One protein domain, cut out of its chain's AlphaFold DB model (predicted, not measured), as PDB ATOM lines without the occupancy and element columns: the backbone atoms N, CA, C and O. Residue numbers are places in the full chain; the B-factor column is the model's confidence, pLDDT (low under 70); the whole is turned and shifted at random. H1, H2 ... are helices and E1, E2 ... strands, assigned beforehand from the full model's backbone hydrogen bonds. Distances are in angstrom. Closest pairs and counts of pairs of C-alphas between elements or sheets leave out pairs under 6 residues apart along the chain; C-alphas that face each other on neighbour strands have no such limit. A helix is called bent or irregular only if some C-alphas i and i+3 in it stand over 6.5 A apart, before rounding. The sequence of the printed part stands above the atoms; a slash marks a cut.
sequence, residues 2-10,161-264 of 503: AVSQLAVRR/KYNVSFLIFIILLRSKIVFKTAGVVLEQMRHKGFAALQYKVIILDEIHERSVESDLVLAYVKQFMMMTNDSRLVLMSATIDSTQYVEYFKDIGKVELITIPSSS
ATOM      1  N   ALA A   2     135.125 262.658 140.381       26.98
ATOM      2  CA  ALA A   2     135.859 263.623 139.560       26.98
ATOM      3  C   ALA A   2     136.879 264.331 140.466       26.98
ATOM      4  O   ALA A   2     136.502 264.788 141.542       26.98
ATOM      5  N   VAL A   3     138.152 264.356 140.077       36.94
ATOM      6  CA  VAL A   3     139.201 265.049 140.837       36.94
ATOM      7  C   VAL A   3     139.404 266.398 140.177       36.94
ATOM      8  O   VAL A   3     139.837 266.479 139.030       36.94
ATOM      9  N   SER A   4     139.070 267.469 140.883       42.00
ATOM     10  CA  SER A   4     139.236 268.818 140.360       42.00
ATOM     11  C   SER A   4     140.623 269.329 140.718       42.00
ATOM     12  O   SER A   4     140.963 269.464 141.894       42.00
ATOM     13  N   GLN A   5     141.417 269.630 139.693       46.34
ATOM     14  CA  GLN A   5     142.690 270.324 139.835       46.34
ATOM     15  C   GLN A   5     142.523 271.790 139.433       46.34
ATOM     16  O   GLN A   5     141.922 272.099 138.405       46.34
ATOM     17  N   LEU A   6     143.060 272.703 140.235       48.53
ATOM     18  CA  LEU A   6     143.049 274.137 139.960       48.53
ATOM     19  C   LEU A   6     144.485 274.616 139.747       48.53
ATOM     20  O   LEU A   6     145.253 274.706 140.703       48.53
ATOM     21  N   ALA A   7     144.858 274.914 138.504       56.00
ATOM     22  CA  ALA A   7     146.179 275.432 138.172       56.00
ATOM     23  C   ALA A   7     146.172 276.966 138.216       56.00
ATOM     24  O   ALA A   7     145.407 277.614 137.506       56.00
ATOM     25  N   VAL A   8     147.043 277.564 139.033       55.19
ATOM     26  CA  VAL A   8     147.196 279.023 139.145       55.19
ATOM     27  C   VAL A   8     148.542 279.434 138.554       55.19
ATOM     28  O   VAL A   8     149.603 278.976 138.996       55.19
ATOM     29  N   ARG A   9     148.512 280.330 137.560       51.94
ATOM     30  CA  ARG A   9     149.712 280.885 136.925       51.94
ATOM     31  C   ARG A   9     149.598 282.397 136.760       51.94
ATOM     32  O   ARG A   9     148.698 282.902 136.089       51.94
ATOM     33  N   ARG A  10     150.583 283.122 137.294       50.41
ATOM     34  CA  ARG A  10     150.758 284.555 137.035       50.41
ATOM     35  C   ARG A  10     150.999 284.789 135.542       50.41
ATOM     36  O   ARG A  10     151.941 284.246 134.963       50.41
ATOM     37  N   LYS A 161     156.433 259.342 163.167       30.86
ATOM     38  CA  LYS A 161     155.065 259.315 162.666       30.86
ATOM     39  C   LYS A 161     153.988 260.098 163.516       30.86
ATOM     40  O   LYS A 161     154.199 260.237 164.714       30.86
ATOM     41  N   TYR A 162     152.882 260.613 162.931       27.83
ATOM     42  CA  TYR A 162     151.626 261.196 163.497       27.83
ATOM     43  C   TYR A 162     150.342 260.845 162.681       27.83
ATOM     44  O   TYR A 162     150.445 260.436 161.537       27.83
ATOM     45  N   ASN A 163     149.112 261.059 163.182       27.38
ATOM     46  CA  ASN A 163     147.916 261.020 162.306       27.38
ATOM     47  C   ASN A 163     147.898 262.228 161.351       27.38
ATOM     48  O   ASN A 163     148.128 263.359 161.782       27.38
ATOM     49  N   VAL A 164     147.595 261.980 160.075       33.97
ATOM     50  CA  VAL A 164     147.676 262.949 158.972       33.97
ATOM     51  C   VAL A 164     146.323 263.037 158.262       33.97
ATOM     52  O   VAL A 164     145.726 262.011 157.970       33.97
ATOM     53  N   SER A 165     145.898 264.273 158.000       33.91
ATOM     54  CA  SER A 165     145.283 264.688 156.731       33.91
ATOM     55  C   SER A 165     146.276 265.659 156.062       33.91
ATOM     56  O   SER A 165     147.175 266.175 156.736       33.91
ATOM     57  N   PHE A 166     146.063 266.005 154.788       43.16
ATOM     58  CA  PHE A 166     146.843 266.982 153.998       43.16
ATOM     59  C   PHE A 166     148.288 266.577 153.667       43.16
ATOM     60  O   PHE A 166     149.221 266.755 154.459       43.16
ATOM     61  N   LEU A 167     148.494 266.180 152.408       45.97
ATOM     62  CA  LEU A 167     149.813 266.127 151.783       45.97
ATOM     63  C   LEU A 167     150.032 267.328 150.855       45.97
ATOM     64  O   LEU A 167     149.194 267.699 150.040       45.97
ATOM     65  N   ILE A 168     151.219 267.914 150.950       50.09
ATOM     66  CA  ILE A 168     151.730 268.925 150.033       50.09
ATOM     67  C   ILE A 168     152.776 268.237 149.159       50.09
ATOM     68  O   ILE A 168     153.820 267.813 149.667       50.09
ATOM     69  N   PHE A 169     152.519 268.136 147.851       52.12
ATOM     70  CA  PHE A 169     153.519 267.656 146.895       52.12
ATOM     71  C   PHE A 169     154.339 268.852 146.418       52.12
ATOM     72  O   PHE A 169     153.811 269.904 146.055       52.12
ATOM     73  N   ILE A 170     155.656 268.693 146.389       52.22
ATOM     74  CA  ILE A 170     156.581 269.784 146.097       52.22
ATOM     75  C   ILE A 170     157.581 269.330 145.041       52.22
ATOM     76  O   ILE A 170     158.326 268.379 145.274       52.22
ATOM     77  N   ILE A 171     157.636 270.016 143.893       51.19
ATOM     78  CA  ILE A 171     158.512 269.629 142.776       51.19
ATOM     79  C   ILE A 171     159.693 270.599 142.648       51.19
ATOM     80  O   ILE A 171     159.547 271.785 142.327       51.19
ATOM     81  N   LEU A 172     160.894 270.062 142.868       46.56
ATOM     82  CA  LEU A 172     162.169 270.761 142.716       46.56
ATOM     83  C   LEU A 172     162.732 270.645 141.291       46.56
ATOM     84  O   LEU A 172     162.523 269.659 140.588       46.56
ATOM     85  N   LEU A 173     163.556 271.629 140.912       43.94
ATOM     86  CA  LEU A 173     164.223 271.780 139.604       43.94
ATOM     87  C   LEU A 173     165.149 270.620 139.163       43.94
ATOM     88  O   LEU A 173     165.719 270.687 138.079       43.94
ATOM     89  N   ARG A 174     165.313 269.568 139.974       51.34
ATOM     90  CA  ARG A 174     166.145 268.382 139.697       51.34
ATOM     91  C   ARG A 174     165.334 267.084 139.803       51.34
ATOM     92  O   ARG A 174     165.717 266.178 140.534       51.34
ATOM     93  N   SER A 175     164.186 267.040 139.123       56.19
ATOM     94  CA  SER A 175     163.321 265.850 138.989       56.19
ATOM     95  C   SER A 175     162.976 265.151 140.313       56.19
ATOM     96  O   SER A 175     162.869 263.929 140.364       56.19
ATOM     97  N   LYS A 176     162.814 265.922 141.396       73.62
ATOM     98  CA  LYS A 176     162.504 265.396 142.730       73.62
ATOM     99  C   LYS A 176     161.166 265.932 143.220       73.62
ATOM    100  O   LYS A 176     161.014 267.144 143.386       73.62
ATOM    101  N   ILE A 177     160.250 265.007 143.490       79.00
ATOM    102  CA  ILE A 177     159.033 265.234 144.271       79.00
ATOM    103  C   ILE A 177     159.396 265.095 145.757       79.00
ATOM    104  O   ILE A 177     160.237 264.273 146.128       79.00
ATOM    105  N   VAL A 178     158.804 265.929 146.608       80.00
ATOM    106  CA  VAL A 178     158.912 265.856 148.067       80.00
ATOM    107  C   VAL A 178     157.517 265.995 148.659       80.00
ATOM    108  O   VAL A 178     156.844 266.989 148.396       80.00
ATOM    109  N   PHE A 179     157.114 265.022 149.470       80.44
ATOM    110  CA  PHE A 179     155.887 265.057 150.260       80.44
ATOM    111  C   PHE A 179     156.157 265.713 151.620       80.44
ATOM    112  O   PHE A 179     157.204 265.474 152.230       80.44
ATOM    113  N   LYS A 180     155.235 266.560 152.087       81.69
ATOM    114  CA  LYS A 180     155.243 267.151 153.438       81.69
ATOM    115  C   LYS A 180     153.811 267.362 153.919       81.69
ATOM    116  O   LYS A 180     152.956 267.712 153.115       81.69
ATOM    117  N   THR A 181     153.566 267.258 155.219       82.00
ATOM    118  CA  THR A 181     152.317 267.751 155.816       82.00
ATOM    119  C   THR A 181     152.331 269.280 155.916       82.00
ATOM    120  O   THR A 181     153.402 269.904 155.926       82.00
ATOM    121  N   ALA A 182     151.154 269.905 156.031       83.94
ATOM    122  CA  ALA A 182     151.040 271.358 156.179       83.94
ATOM    123  C   ALA A 182     151.827 271.896 157.393       83.94
ATOM    124  O   ALA A 182     152.592 272.851 157.256       83.94
ATOM    125  N   GLY A 183     151.757 271.215 158.544       81.88
ATOM    126  CA  GLY A 183     152.540 271.564 159.737       81.88
ATOM    127  C   GLY A 183     154.061 271.531 159.515       81.88
ATOM    128  O   GLY A 183     154.768 272.424 159.973       81.88
ATOM    129  N   VAL A 184     154.578 270.567 158.741       83.88
ATOM    130  CA  VAL A 184     156.014 270.495 158.396       83.88
ATOM    131  C   VAL A 184     156.438 271.632 157.455       83.88
ATOM    132  O   VAL A 184     157.595 272.056 157.492       83.88
ATOM    133  N   VAL A 185     155.531 272.159 156.624       84.50
ATOM    134  CA  VAL A 185     155.798 273.358 155.811       84.50
ATOM    135  C   VAL A 185     155.790 274.622 156.669       84.50
ATOM    136  O   VAL A 185     156.731 275.408 156.556       84.50
ATOM    137  N   LEU A 186     154.811 274.790 157.564       84.94
ATOM    138  CA  LEU A 186     154.736 275.930 158.491       84.94
ATOM    139  C   LEU A 186     155.971 276.002 159.405       84.94
ATOM    140  O   LEU A 186     156.635 277.034 159.459       84.94
ATOM    141  N   GLU A 187     156.378 274.885 160.011       84.12
ATOM    142  CA  GLU A 187     157.598 274.801 160.830       84.12
ATOM    143  C   GLU A 187     158.870 275.164 160.031       84.12
ATOM    144  O   GLU A 187     159.781 275.828 160.531       84.12
ATOM    145  N   GLN A 188     158.933 274.801 158.744       84.75
ATOM    146  CA  GLN A 188     160.042 275.212 157.876       84.75
ATOM    147  C   GLN A 188     159.979 276.703 157.511       84.75
ATOM    148  O   GLN A 188     161.033 277.338 157.428       84.75
ATOM    149  N   MET A 189     158.783 277.275 157.336       84.88
ATOM    150  CA  MET A 189     158.591 278.718 157.156       84.88
ATOM    151  C   MET A 189     158.984 279.507 158.407       84.88
ATOM    152  O   MET A 189     159.662 280.522 158.283       84.88
ATOM    153  N   ARG A 190     158.681 279.011 159.610       83.81
ATOM    154  CA  ARG A 190     159.105 279.621 160.880       83.81
ATOM    155  C   ARG A 190     160.626 279.799 160.974       83.81
ATOM    156  O   ARG A 190     161.103 280.794 161.510       83.81
ATOM    157  N   HIS A 191     161.393 278.863 160.409       82.25
ATOM    158  CA  HIS A 191     162.861 278.897 160.412       82.25
ATOM    159  C   HIS A 191     163.521 279.541 159.179       82.25
ATOM    160  O   HIS A 191     164.695 279.900 159.257       82.25
ATOM    161  N   LYS A 192     162.832 279.647 158.035       82.50
ATOM    162  CA  LYS A 192     163.431 280.095 156.755       82.50
ATOM    163  C   LYS A 192     162.624 281.175 156.019       82.50
ATOM    164  O   LYS A 192     163.001 281.573 154.917       82.50
ATOM    165  N   GLY A 193     161.506 281.622 156.585       86.38
ATOM    166  CA  GLY A 193     160.523 282.468 155.912       86.38
ATOM    167  C   GLY A 193     160.085 281.879 154.569       86.38
ATOM    168  O   GLY A 193     160.042 280.662 154.371       86.38
ATOM    169  N   PHE A 194     159.847 282.758 153.597       84.81
ATOM    170  CA  PHE A 194     159.500 282.381 152.225       84.81
ATOM    171  C   PHE A 194     160.560 281.529 151.498       84.81
ATOM    172  O   PHE A 194     160.223 280.858 150.525       84.81
ATOM    173  N   ALA A 195     161.812 281.453 151.975       84.25
ATOM    174  CA  ALA A 195     162.796 280.532 151.396       84.25
ATOM    175  C   ALA A 195     162.423 279.049 151.613       84.25
ATOM    176  O   ALA A 195     162.886 278.182 150.874       84.25
ATOM    177  N   ALA A 196     161.534 278.739 152.567       85.12
ATOM    178  CA  ALA A 196     160.954 277.404 152.711       85.12
ATOM    179  C   ALA A 196     160.017 277.000 151.558       85.12
ATOM    180  O   ALA A 196     159.759 275.803 151.422       85.12
ATOM    181  N   LEU A 197     159.531 277.960 150.754       85.19
ATOM    182  CA  LEU A 197     158.590 277.771 149.639       85.19
ATOM    183  C   LEU A 197     159.244 277.847 148.242       85.19
ATOM    184  O   LEU A 197     158.532 277.791 147.243       85.19
ATOM    185  N   GLN A 198     160.576 277.959 148.141       83.75
ATOM    186  CA  GLN A 198     161.297 278.097 146.862       83.75
ATOM    187  C   GLN A 198     161.259 276.818 146.001       83.75
ATOM    188  O   GLN A 198     162.216 276.040 145.945       83.75
ATOM    189  N   TYR A 199     160.146 276.620 145.295       82.19
ATOM    190  CA  TYR A 199     159.871 275.458 144.451       82.19
ATOM    191  C   TYR A 199     159.227 275.870 143.129       82.19
ATOM    192  O   TYR A 199     158.491 276.848 143.054       82.19
ATOM    193  N   LYS A 200     159.468 275.086 142.072       84.12
ATOM    194  CA  LYS A 200     158.931 275.375 140.732       84.12
ATOM    195  C   LYS A 200     157.442 275.046 140.626       84.12
ATOM    196  O   LYS A 200     156.711 275.707 139.891       84.12
ATOM    197  N   VAL A 201     157.006 274.008 141.340       85.56
ATOM    198  CA  VAL A 201     155.594 273.647 141.492       85.56
ATOM    199  C   VAL A 201     155.332 273.318 142.957       85.56
ATOM    200  O   VAL A 201     156.037 272.494 143.545       85.56
ATOM    201  N   ILE A 202     154.314 273.963 143.513       87.69
ATOM    202  CA  ILE A 202     153.697 273.653 144.801       87.69
ATOM    203  C   ILE A 202     152.335 273.037 144.486       87.69
ATOM    204  O   ILE A 202     151.580 273.594 143.688       87.69
ATOM    205  N   ILE A 203     152.022 271.896 145.093       88.75
ATOM    206  CA  ILE A 203     150.710 271.258 145.001       88.75
ATOM    207  C   ILE A 203     150.155 271.134 146.416       88.75
ATOM    208  O   ILE A 203     150.807 270.548 147.279       88.75
ATOM    209  N   LEU A 204     148.971 271.692 146.648       87.75
ATOM    210  CA  LEU A 204     148.240 271.560 147.906       87.75
ATOM    211  C   LEU A 204     147.111 270.555 147.680       87.75
ATOM    212  O   LEU A 204     146.192 270.850 146.911       87.75
ATOM    213  N   ASP A 205     147.211 269.377 148.293       82.94
ATOM    214  CA  ASP A 205     146.199 268.327 148.174       82.94
ATOM    215  C   ASP A 205     145.165 268.395 149.303       82.94
ATOM    216  O   ASP A 205     145.407 268.962 150.370       82.94
ATOM    217  N   GLU A 206     143.984 267.859 149.014       77.44
ATOM    218  CA  GLU A 206     142.784 267.834 149.852       77.44
ATOM    219  C   GLU A 206     142.421 269.150 150.559       77.44
ATOM    220  O   GLU A 206     141.811 269.183 151.628       77.44
ATOM    221  N   ILE A 207     142.624 270.269 149.854       79.75
ATOM    222  CA  ILE A 207     142.167 271.625 150.228       79.75
ATOM    223  C   ILE A 207     140.646 271.750 150.484       79.75
ATOM    224  O   ILE A 207     140.150 272.831 150.804       79.75
ATOM    225  N   HIS A 208     139.876 270.674 150.314       75.44
ATOM    226  CA  HIS A 208     138.451 270.619 150.625       75.44
ATOM    227  C   HIS A 208     138.153 270.330 152.104       75.44
ATOM    228  O   HIS A 208     137.094 270.734 152.580       75.44
ATOM    229  N   GLU A 209     139.085 269.709 152.835       70.00
ATOM    230  CA  GLU A 209     138.955 269.424 154.273       70.00
ATOM    231  C   GLU A 209     139.127 270.682 155.158       70.00
ATOM    232  O   GLU A 209     138.700 270.684 156.310       70.00
ATOM    233  N   ARG A 210     139.717 271.771 154.628       74.50
ATOM    234  CA  ARG A 210     139.846 273.097 155.285       74.50
ATOM    235  C   ARG A 210     140.448 273.073 156.703       74.50
ATOM    236  O   ARG A 210     139.914 273.697 157.622       74.50
ATOM    237  N   SER A 211     141.582 272.392 156.887       77.69
ATOM    238  CA  SER A 211     142.365 272.549 158.121       77.69
ATOM    239  C   SER A 211     142.930 273.960 158.241       77.69
ATOM    240  O   SER A 211     143.211 274.631 157.244       77.69
ATOM    241  N   VAL A 212     143.148 274.392 159.482       79.44
ATOM    242  CA  VAL A 212     143.774 275.684 159.782       79.44
ATOM    243  C   VAL A 212     145.197 275.719 159.219       79.44
ATOM    244  O   VAL A 212     145.616 276.727 158.661       79.44
ATOM    245  N   GLU A 213     145.916 274.603 159.288       80.75
ATOM    246  CA  GLU A 213     147.261 274.437 158.752       80.75
ATOM    247  C   GLU A 213     147.285 274.563 157.219       80.75
ATOM    248  O   GLU A 213     148.141 275.268 156.681       80.75
ATOM    249  N   SER A 214     146.339 273.938 156.508       82.81
ATOM    250  CA  SER A 214     146.226 274.057 155.048       82.81
ATOM    251  C   SER A 214     145.822 275.465 154.615       82.81
ATOM    252  O   SER A 214     146.432 276.013 153.699       82.81
ATOM    253  N   ASP A 215     144.836 276.079 155.275       85.50
ATOM    254  CA  ASP A 215     144.392 277.442 154.960       85.50
ATOM    255  C   ASP A 215     145.498 278.483 155.245       85.50
ATOM    256  O   ASP A 215     145.672 279.428 154.471       85.50
ATOM    257  N   LEU A 216     146.307 278.287 156.296       86.88
ATOM    258  CA  LEU A 216     147.494 279.108 156.570       86.88
ATOM    259  C   LEU A 216     148.576 278.932 155.498       86.88
ATOM    260  O   LEU A 216     149.097 279.928 154.993       86.88
ATOM    261  N   VAL A 217     148.902 277.693 155.103       88.69
ATOM    262  CA  VAL A 217     149.850 277.454 153.999       88.69
ATOM    263  C   VAL A 217     149.334 278.066 152.694       88.69
ATOM    264  O   VAL A 217     150.111 278.696 151.980       88.69
ATOM    265  N   LEU A 218     148.038 277.954 152.394       89.25
ATOM    266  CA  LEU A 218     147.418 278.551 151.209       89.25
ATOM    267  C   LEU A 218     147.594 280.080 151.184       89.25
ATOM    268  O   LEU A 218     147.997 280.635 150.159       89.25
ATOM    269  N   ALA A 219     147.358 280.749 152.317       89.31
ATOM    270  CA  ALA A 219     147.555 282.191 152.461       89.31
ATOM    271  C   ALA A 219     149.031 282.602 152.299       89.31
ATOM    272  O   ALA A 219     149.338 283.550 151.570       89.31
ATOM    273  N   TYR A 220     149.960 281.859 152.906       88.12
ATOM    274  CA  TYR A 220     151.398 282.092 152.750       88.12
ATOM    275  C   TYR A 220     151.894 281.852 151.315       88.12
ATOM    276  O   TYR A 220     152.708 282.623 150.804       88.12
ATOM    277  N   VAL A 221     151.389 280.824 150.627       89.38
ATOM    278  CA  VAL A 221     151.710 280.560 149.217       89.38
ATOM    279  C   VAL A 221     151.145 281.665 148.318       89.38
ATOM    280  O   VAL A 221     151.856 282.130 147.428       89.38
ATOM    281  N   LYS A 222     149.930 282.169 148.587       87.81
ATOM    282  CA  LYS A 222     149.382 283.360 147.913       87.81
ATOM    283  C   LYS A 222     150.320 284.567 148.048       87.81
ATOM    284  O   LYS A 222     150.698 285.154 147.034       87.81
ATOM    285  N   GLN A 223     150.761 284.898 149.264       87.50
ATOM    286  CA  GLN A 223     151.724 285.986 149.488       87.50
ATOM    287  C   GLN A 223     153.040 285.756 148.722       87.50
ATOM    288  O   GLN A 223     153.542 286.656 148.046       87.50
ATOM    289  N   PHE A 224     153.568 284.531 148.741       87.12
ATOM    290  CA  PHE A 224     154.795 284.177 148.025       87.12
ATOM    291  C   PHE A 224     154.682 284.333 146.494       87.12
ATOM    292  O   PHE A 224     155.633 284.783 145.850       87.12
ATOM    293  N   MET A 225     153.521 284.030 145.902       86.00
ATOM    294  CA  MET A 225     153.256 284.223 144.465       86.00
ATOM    295  C   MET A 225     152.982 285.688 144.078       86.00
ATOM    296  O   MET A 225     153.164 286.074 142.921       86.00
ATOM    297  N   MET A 226     152.593 286.541 145.030       84.94
ATOM    298  CA  MET A 226     152.588 287.995 144.820       84.94
ATOM    299  C   MET A 226     154.023 288.546 144.747       84.94
ATOM    300  O   MET A 226     154.301 289.428 143.932       84.94
ATOM    301  N   MET A 227     154.946 287.979 145.532       82.19
ATOM    302  CA  MET A 227     156.366 288.362 145.559       82.19
ATOM    303  C   MET A 227     157.217 287.739 144.436       82.19
ATOM    304  O   MET A 227     158.252 288.303 144.090       82.19
ATOM    305  N   THR A 228     156.831 286.584 143.879       77.19
ATOM    306  CA  THR A 228     157.661 285.806 142.933       77.19
ATOM    307  C   THR A 228     156.880 285.302 141.714       77.19
ATOM    308  O   THR A 228     155.709 284.948 141.821       77.19
ATOM    309  N   ASN A 229     157.534 285.241 140.546       68.56
ATOM    310  CA  ASN A 229     156.894 284.858 139.273       68.56
ATOM    311  C   ASN A 229     157.207 283.421 138.801       68.56
ATOM    312  O   ASN A 229     156.535 282.923 137.899       68.56
ATOM    313  N   ASP A 230     158.217 282.756 139.375       77.25
ATOM    314  CA  ASP A 230     158.733 281.466 138.875       77.25
ATOM    315  C   ASP A 230     157.988 280.228 139.409       77.25
ATOM    316  O   ASP A 230     158.163 279.117 138.895       77.25
ATOM    317  N   SER A 231     157.149 280.414 140.430       80.19
ATOM    318  CA  SER A 231     156.423 279.345 141.123       80.19
ATOM    319  C   SER A 231     155.046 279.105 140.498       80.19
ATOM    320  O   SER A 231     154.281 280.041 140.260       80.19
ATOM    321  N   ARG A 232     154.697 277.836 140.270       86.00
ATOM    322  CA  ARG A 232     153.344 277.399 139.884       86.00
ATOM    323  C   ARG A 232     152.631 276.801 141.090       86.00
ATOM    324  O   ARG A 232     153.262 276.079 141.861       86.00
ATOM    325  N   LEU A 233     151.327 277.034 141.201       87.81
ATOM    326  CA  LEU A 233     150.479 276.416 142.218       87.81
ATOM    327  C   LEU A 233     149.433 275.522 141.552       87.81
ATOM    328  O   LEU A 233     148.807 275.921 140.570       87.81
ATOM    329  N   VAL A 234     149.249 274.326 142.102       88.62
ATOM    330  CA  VAL A 234     148.123 273.438 141.806       88.62
ATOM    331  C   VAL A 234     147.380 273.174 143.112       88.62
ATOM    332  O   VAL A 234     148.001 272.842 144.118       88.62
ATOM    333  N   LEU A 235     146.059 273.318 143.115       87.50
ATOM    334  CA  LEU A 235     145.210 272.841 144.209       87.50
ATOM    335  C   LEU A 235     144.530 271.550 143.754       87.50
ATOM    336  O   LEU A 235     143.989 271.520 142.649       87.50
ATOM    337  N   MET A 236     144.557 270.504 144.573       83.62
ATOM    338  CA  MET A 236     143.900 269.223 144.303       83.62
ATOM    339  C   MET A 236     142.753 268.992 145.294       83.62
ATOM    340  O   MET A 236     142.820 269.402 146.455       83.62
ATOM    341  N   SER A 237     141.642 268.438 144.799       78.88
ATOM    342  CA  SER A 237     140.409 268.317 145.577       78.88
ATOM    343  C   SER A 237     139.412 267.316 144.987       78.88
ATOM    344  O   SER A 237     139.088 267.375 143.797       78.88
ATOM    345  N   ALA A 238     138.835 266.472 145.845       68.88
ATOM    346  CA  ALA A 238     137.713 265.599 145.490       68.88
ATOM    347  C   ALA A 238     136.332 266.300 145.405       68.88
ATOM    348  O   ALA A 238     135.435 265.791 144.735       68.88
ATOM    349  N   THR A 239     136.125 267.438 146.091       60.34
ATOM    350  CA  THR A 239     134.787 268.054 146.305       60.34
ATOM    351  C   THR A 239     134.790 269.597 146.242       60.34
ATOM    352  O   THR A 239     134.117 270.287 147.014       60.34
ATOM    353  N   ILE A 240     135.580 270.174 145.330       61.91
ATOM    354  CA  ILE A 240     135.796 271.628 145.273       61.91
ATOM    355  C   ILE A 240     134.517 272.420 144.936       61.91
ATOM    356  O   ILE A 240     133.843 272.156 143.943       61.91
ATOM    357  N   ASP A 241     134.252 273.478 145.708       66.25
ATOM    358  CA  ASP A 241     133.554 274.653 145.172       66.25
ATOM    359  C   ASP A 241     134.627 275.518 144.511       66.25
ATOM    360  O   ASP A 241     135.348 276.264 145.183       66.25
ATOM    361  N   SER A 242     134.804 275.334 143.202       71.12
ATOM    362  CA  SER A 242     135.857 275.998 142.431       71.12
ATOM    363  C   SER A 242     135.720 277.519 142.467       71.12
ATOM    364  O   SER A 242     136.736 278.213 142.452       71.12
ATOM    365  N   THR A 243     134.494 278.035 142.601       78.25
ATOM    366  CA  THR A 243     134.165 279.466 142.647       78.25
ATOM    367  C   THR A 243     134.974 280.203 143.710       78.25
ATOM    368  O   THR A 243     135.587 281.227 143.415       78.25
ATOM    369  N   GLN A 244     135.045 279.653 144.929       80.38
ATOM    370  CA  GLN A 244     135.739 280.285 146.059       80.38
ATOM    371  C   GLN A 244     137.245 280.423 145.806       80.38
ATOM    372  O   GLN A 244     137.835 281.452 146.126       80.38
ATOM    373  N   TYR A 245     137.869 279.407 145.206       82.94
ATOM    374  CA  TYR A 245     139.309 279.410 144.943       82.94
ATOM    375  C   TYR A 245     139.673 280.215 143.689       82.94
ATOM    376  O   TYR A 245     140.692 280.901 143.693       82.94
ATOM    377  N   VAL A 246     138.832 280.206 142.650       83.56
ATOM    378  CA  VAL A 246     138.984 281.093 141.483       83.56
ATOM    379  C   VAL A 246     138.922 282.561 141.919       83.56
ATOM    380  O   VAL A 246     139.821 283.332 141.589       83.56
ATOM    381  N   GLU A 247     137.923 282.930 142.722       86.31
ATOM    382  CA  GLU A 247     137.760 284.284 143.266       86.31
ATOM    383  C   GLU A 247     138.915 284.674 144.212       86.31
ATOM    384  O   GLU A 247     139.425 285.792 144.134       86.31
ATOM    385  N   TYR A 248     139.397 283.749 145.053       86.75
ATOM    386  CA  TYR A 248     140.518 283.997 145.970       86.75
ATOM    387  C   TYR A 248     141.876 284.181 145.264       86.75
ATOM    388  O   TYR A 248     142.743 284.864 145.807       86.75
ATOM    389  N   PHE A 249     142.082 283.607 144.071       87.69
ATOM    390  CA  PHE A 249     143.351 283.689 143.323       87.69
ATOM    391  C   PHE A 249     143.347 284.661 142.127       87.69
ATOM    392  O   PHE A 249     144.392 284.846 141.493       87.69
ATOM    393  N   LYS A 250     142.213 285.314 141.831       85.19
ATOM    394  CA  LYS A 250     142.026 286.206 140.665       85.19
ATOM    395  C   LYS A 250     143.018 287.371 140.562       85.19
ATOM    396  O   LYS A 250     143.242 287.902 139.480       85.19
ATOM    397  N   ASP A 251     143.579 287.788 141.692       83.88
ATOM    398  CA  ASP A 251     144.514 288.904 141.837       83.88
ATOM    399  C   ASP A 251     145.981 288.513 141.585       83.88
ATOM    400  O   ASP A 251     146.822 289.390 141.389       83.88
ATOM    401  N   ILE A 252     146.298 287.213 141.546       81.50
ATOM    402  CA  ILE A 252     147.655 286.713 141.266       81.50
ATOM    403  C   ILE A 252     147.845 286.392 139.776       81.50
ATOM    404  O   ILE A 252     148.945 286.554 139.241       81.50
ATOM    405  N   GLY A 253     146.805 285.923 139.082       76.94
ATOM    406  CA  GLY A 253     146.918 285.563 137.669       76.94
ATOM    407  C   GLY A 253     145.752 284.763 137.107       76.94
ATOM    408  O   GLY A 253     144.655 284.745 137.659       76.94
ATOM    409  N   LYS A 254     146.010 284.076 135.988       78.50
ATOM    410  CA  LYS A 254     145.024 283.190 135.373       78.50
ATOM    411  C   LYS A 254     144.880 281.934 136.233       78.50
ATOM    412  O   LYS A 254     145.871 281.269 136.549       78.50
ATOM    413  N   VAL A 255     143.636 281.618 136.562       82.62
ATOM    414  CA  VAL A 255     143.236 280.375 137.216       82.62
ATOM    415  C   VAL A 255     142.594 279.474 136.161       82.62
ATOM    416  O   VAL A 255     141.683 279.901 135.454       82.62
ATOM    417  N   GLU A 256     143.081 278.245 136.028       83.69
ATOM    418  CA  GLU A 256     142.578 277.239 135.087       83.69
ATOM    419  C   GLU A 256     142.003 276.056 135.882       83.69
ATOM    420  O   GLU A 256     142.713 275.403 136.647       83.69
ATOM    421  N   LEU A 257     140.700 275.798 135.722       82.31
ATOM    422  CA  LEU A 257     140.013 274.659 136.334       82.31
ATOM    423  C   LEU A 257     140.088 273.446 135.404       82.31
ATOM    424  O   LEU A 257     139.585 273.482 134.283       82.31
ATOM    425  N   ILE A 258     140.685 272.366 135.899       81.56
ATOM    426  CA  ILE A 258     140.821 271.080 135.221       81.56
ATOM    427  C   ILE A 258     140.007 270.055 136.013       81.56
ATOM    428  O   ILE A 258     140.481 269.471 136.987       81.56
ATOM    429  N   THR A 259     138.764 269.830 135.597       77.94
ATOM    430  CA  THR A 259     137.959 268.718 136.112       77.94
ATOM    431  C   THR A 259     138.466 267.423 135.486       77.94
ATOM    432  O   THR A 259     138.175 267.157 134.320       77.94
ATOM    433  N   ILE A 260     139.209 266.604 136.232       75.75
ATOM    434  CA  ILE A 260     139.562 265.251 135.790       75.75
ATOM    435  C   ILE A 260     138.312 264.381 135.981       75.75
ATOM    436  O   ILE A 260     137.911 264.148 137.128       75.75
ATOM    437  N   PRO A 261     137.656 263.898 134.908       64.25
ATOM    438  CA  PRO A 261     136.535 262.985 135.063       64.25
ATOM    439  C   PRO A 261     137.028 261.696 135.724       64.25
ATOM    440  O   PRO A 261     138.086 261.173 135.375       64.25
ATOM    441  N   SER A 262     136.246 261.153 136.660       58.53
ATOM    442  CA  SER A 262     136.493 259.800 137.167       58.53
ATOM    443  C   SER A 262     136.386 258.852 135.973       58.53
ATOM    444  O   SER A 262     135.282 258.667 135.462       58.53
ATOM    445  N   SER A 263     137.501 258.280 135.512       51.16
ATOM    446  CA  SER A 263     137.473 257.316 134.411       51.16
ATOM    447  C   SER A 263     136.530 256.166 134.772       51.16
ATOM    448  O   SER A 263     136.496 255.694 135.915       51.16
ATOM    449  N   SER A 264     135.684 255.784 133.814       45.38
ATOM    450  CA  SER A 264     134.495 254.970 134.064       45.38
ATOM    451  C   SER A 264     134.839 253.517 134.397       45.38
ATOM    452  O   SER A 264     134.712 252.630 133.557       45.38
TER     453      SER A 264
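AT A GLANCE: This is residues 2 to 10 and 161 to 264 of the 503 residues of an uncharacterized protein of Triticum turgidum subsp. durum (UniProt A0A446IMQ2). Look for a strongly twisted wall of six strands with two helices, H2 and H3, over one face and the other face bare; a third, sharply kinked helix, H1, packs beside H2 and only grazes the sheet. The printed part has 113 residues, with three named helices and six named strands in the order E1 E2 E3 H1 E4 H2 E5 H3 E6. The mixed sheet runs E3 E2 E4 E5 E1 E6, and the class is mixed, helices and strands. The whole is compact, with a radius of gyration of the C-alphas of 13.7 A and spans of 43 by 34 by 29 A.

HOW THE PARTS SIT: Begin in the sheet at E4, residues 201 to 204, and E5, residues 232 to 237, which are parallel at 24 degrees; N 202 and O 232 are 2.9 A apart, within hydrogen-bond range. On the other side of E5 from E4 is antiparallel E1, residues 3 to 9, with N 6 and O 235 at 2.8 A. E1 pairs antiparallel with the edge strand E6, residues 254 to 260, with N 5 and O 258 at 2.9 A. At the other edge, E2, residues 167 to 172, and E3, residues 176 to 181, form a hairpin, with N 170 and O 178 at 2.9 A; E2 is antiparallel to E4, with N 169 and O 203 at 3.0 A. H2, residues 212 to 227, has a height of 9.8 A over the sheet and runs along the strands over E4 and E5, with E2 only just missed at 2 C-alphas. H3, residues 242 to 249, is on the same face at a height of 9.4 A, over E1 and E6. H1, residues 182 to 197, touches H2, closest at the C-alphas of Ala 182 and Glu 213, 5.5 A, with a shallow tilt of 20 degrees, the same way. E4, H2, E5 form a strand-helix-strand unit, two parallel neighbour strands joined through a helix, with a right-handed crossover; E3, H1, E4 and E5, H3, E6 are split ones, with a strand between, also right-handed. H2 and H3, on one face of the sheet, make two layers with it, one of helices and one of strands. Every O i to N i+4 pair is within hydrogen-bond range in H2 and H3, and 8 of 12 in H1.

IN THESE COORDINATES: Find C-alpha 3 at (139.201, 265.049, 140.837), where E1 begins its 19.4 A. E2 spans 16.0 A, E3 16.8 A, E4 10.0 A and E5 16.8 A. H1 spans 11.9 A and is irregular, with C-alphas 191 and 194 9.5 A apart and a kink of 122 degrees near residue 191. H2 starts at (143.774, 275.684, 159.782) and spans 22.8 A; H3 spans 10.8 A. E6 spans 18.8 A to C-alpha 260 at (139.562, 265.251, 135.790).

THE WHOLE: The two C-alphas farthest apart, of His 191 and Ser 264, are 45.5 A apart. Residues 11 to 160 are not printed, and C-alphas 10 and 161 are 36.2 A apart across the cut. Of the links printed whole, none is long. The printed part's mean pLDDT is 72.9; residues 2 to 10, 161 to 175, 229, 238 to 241 and 261 to 264 of the model are under 70.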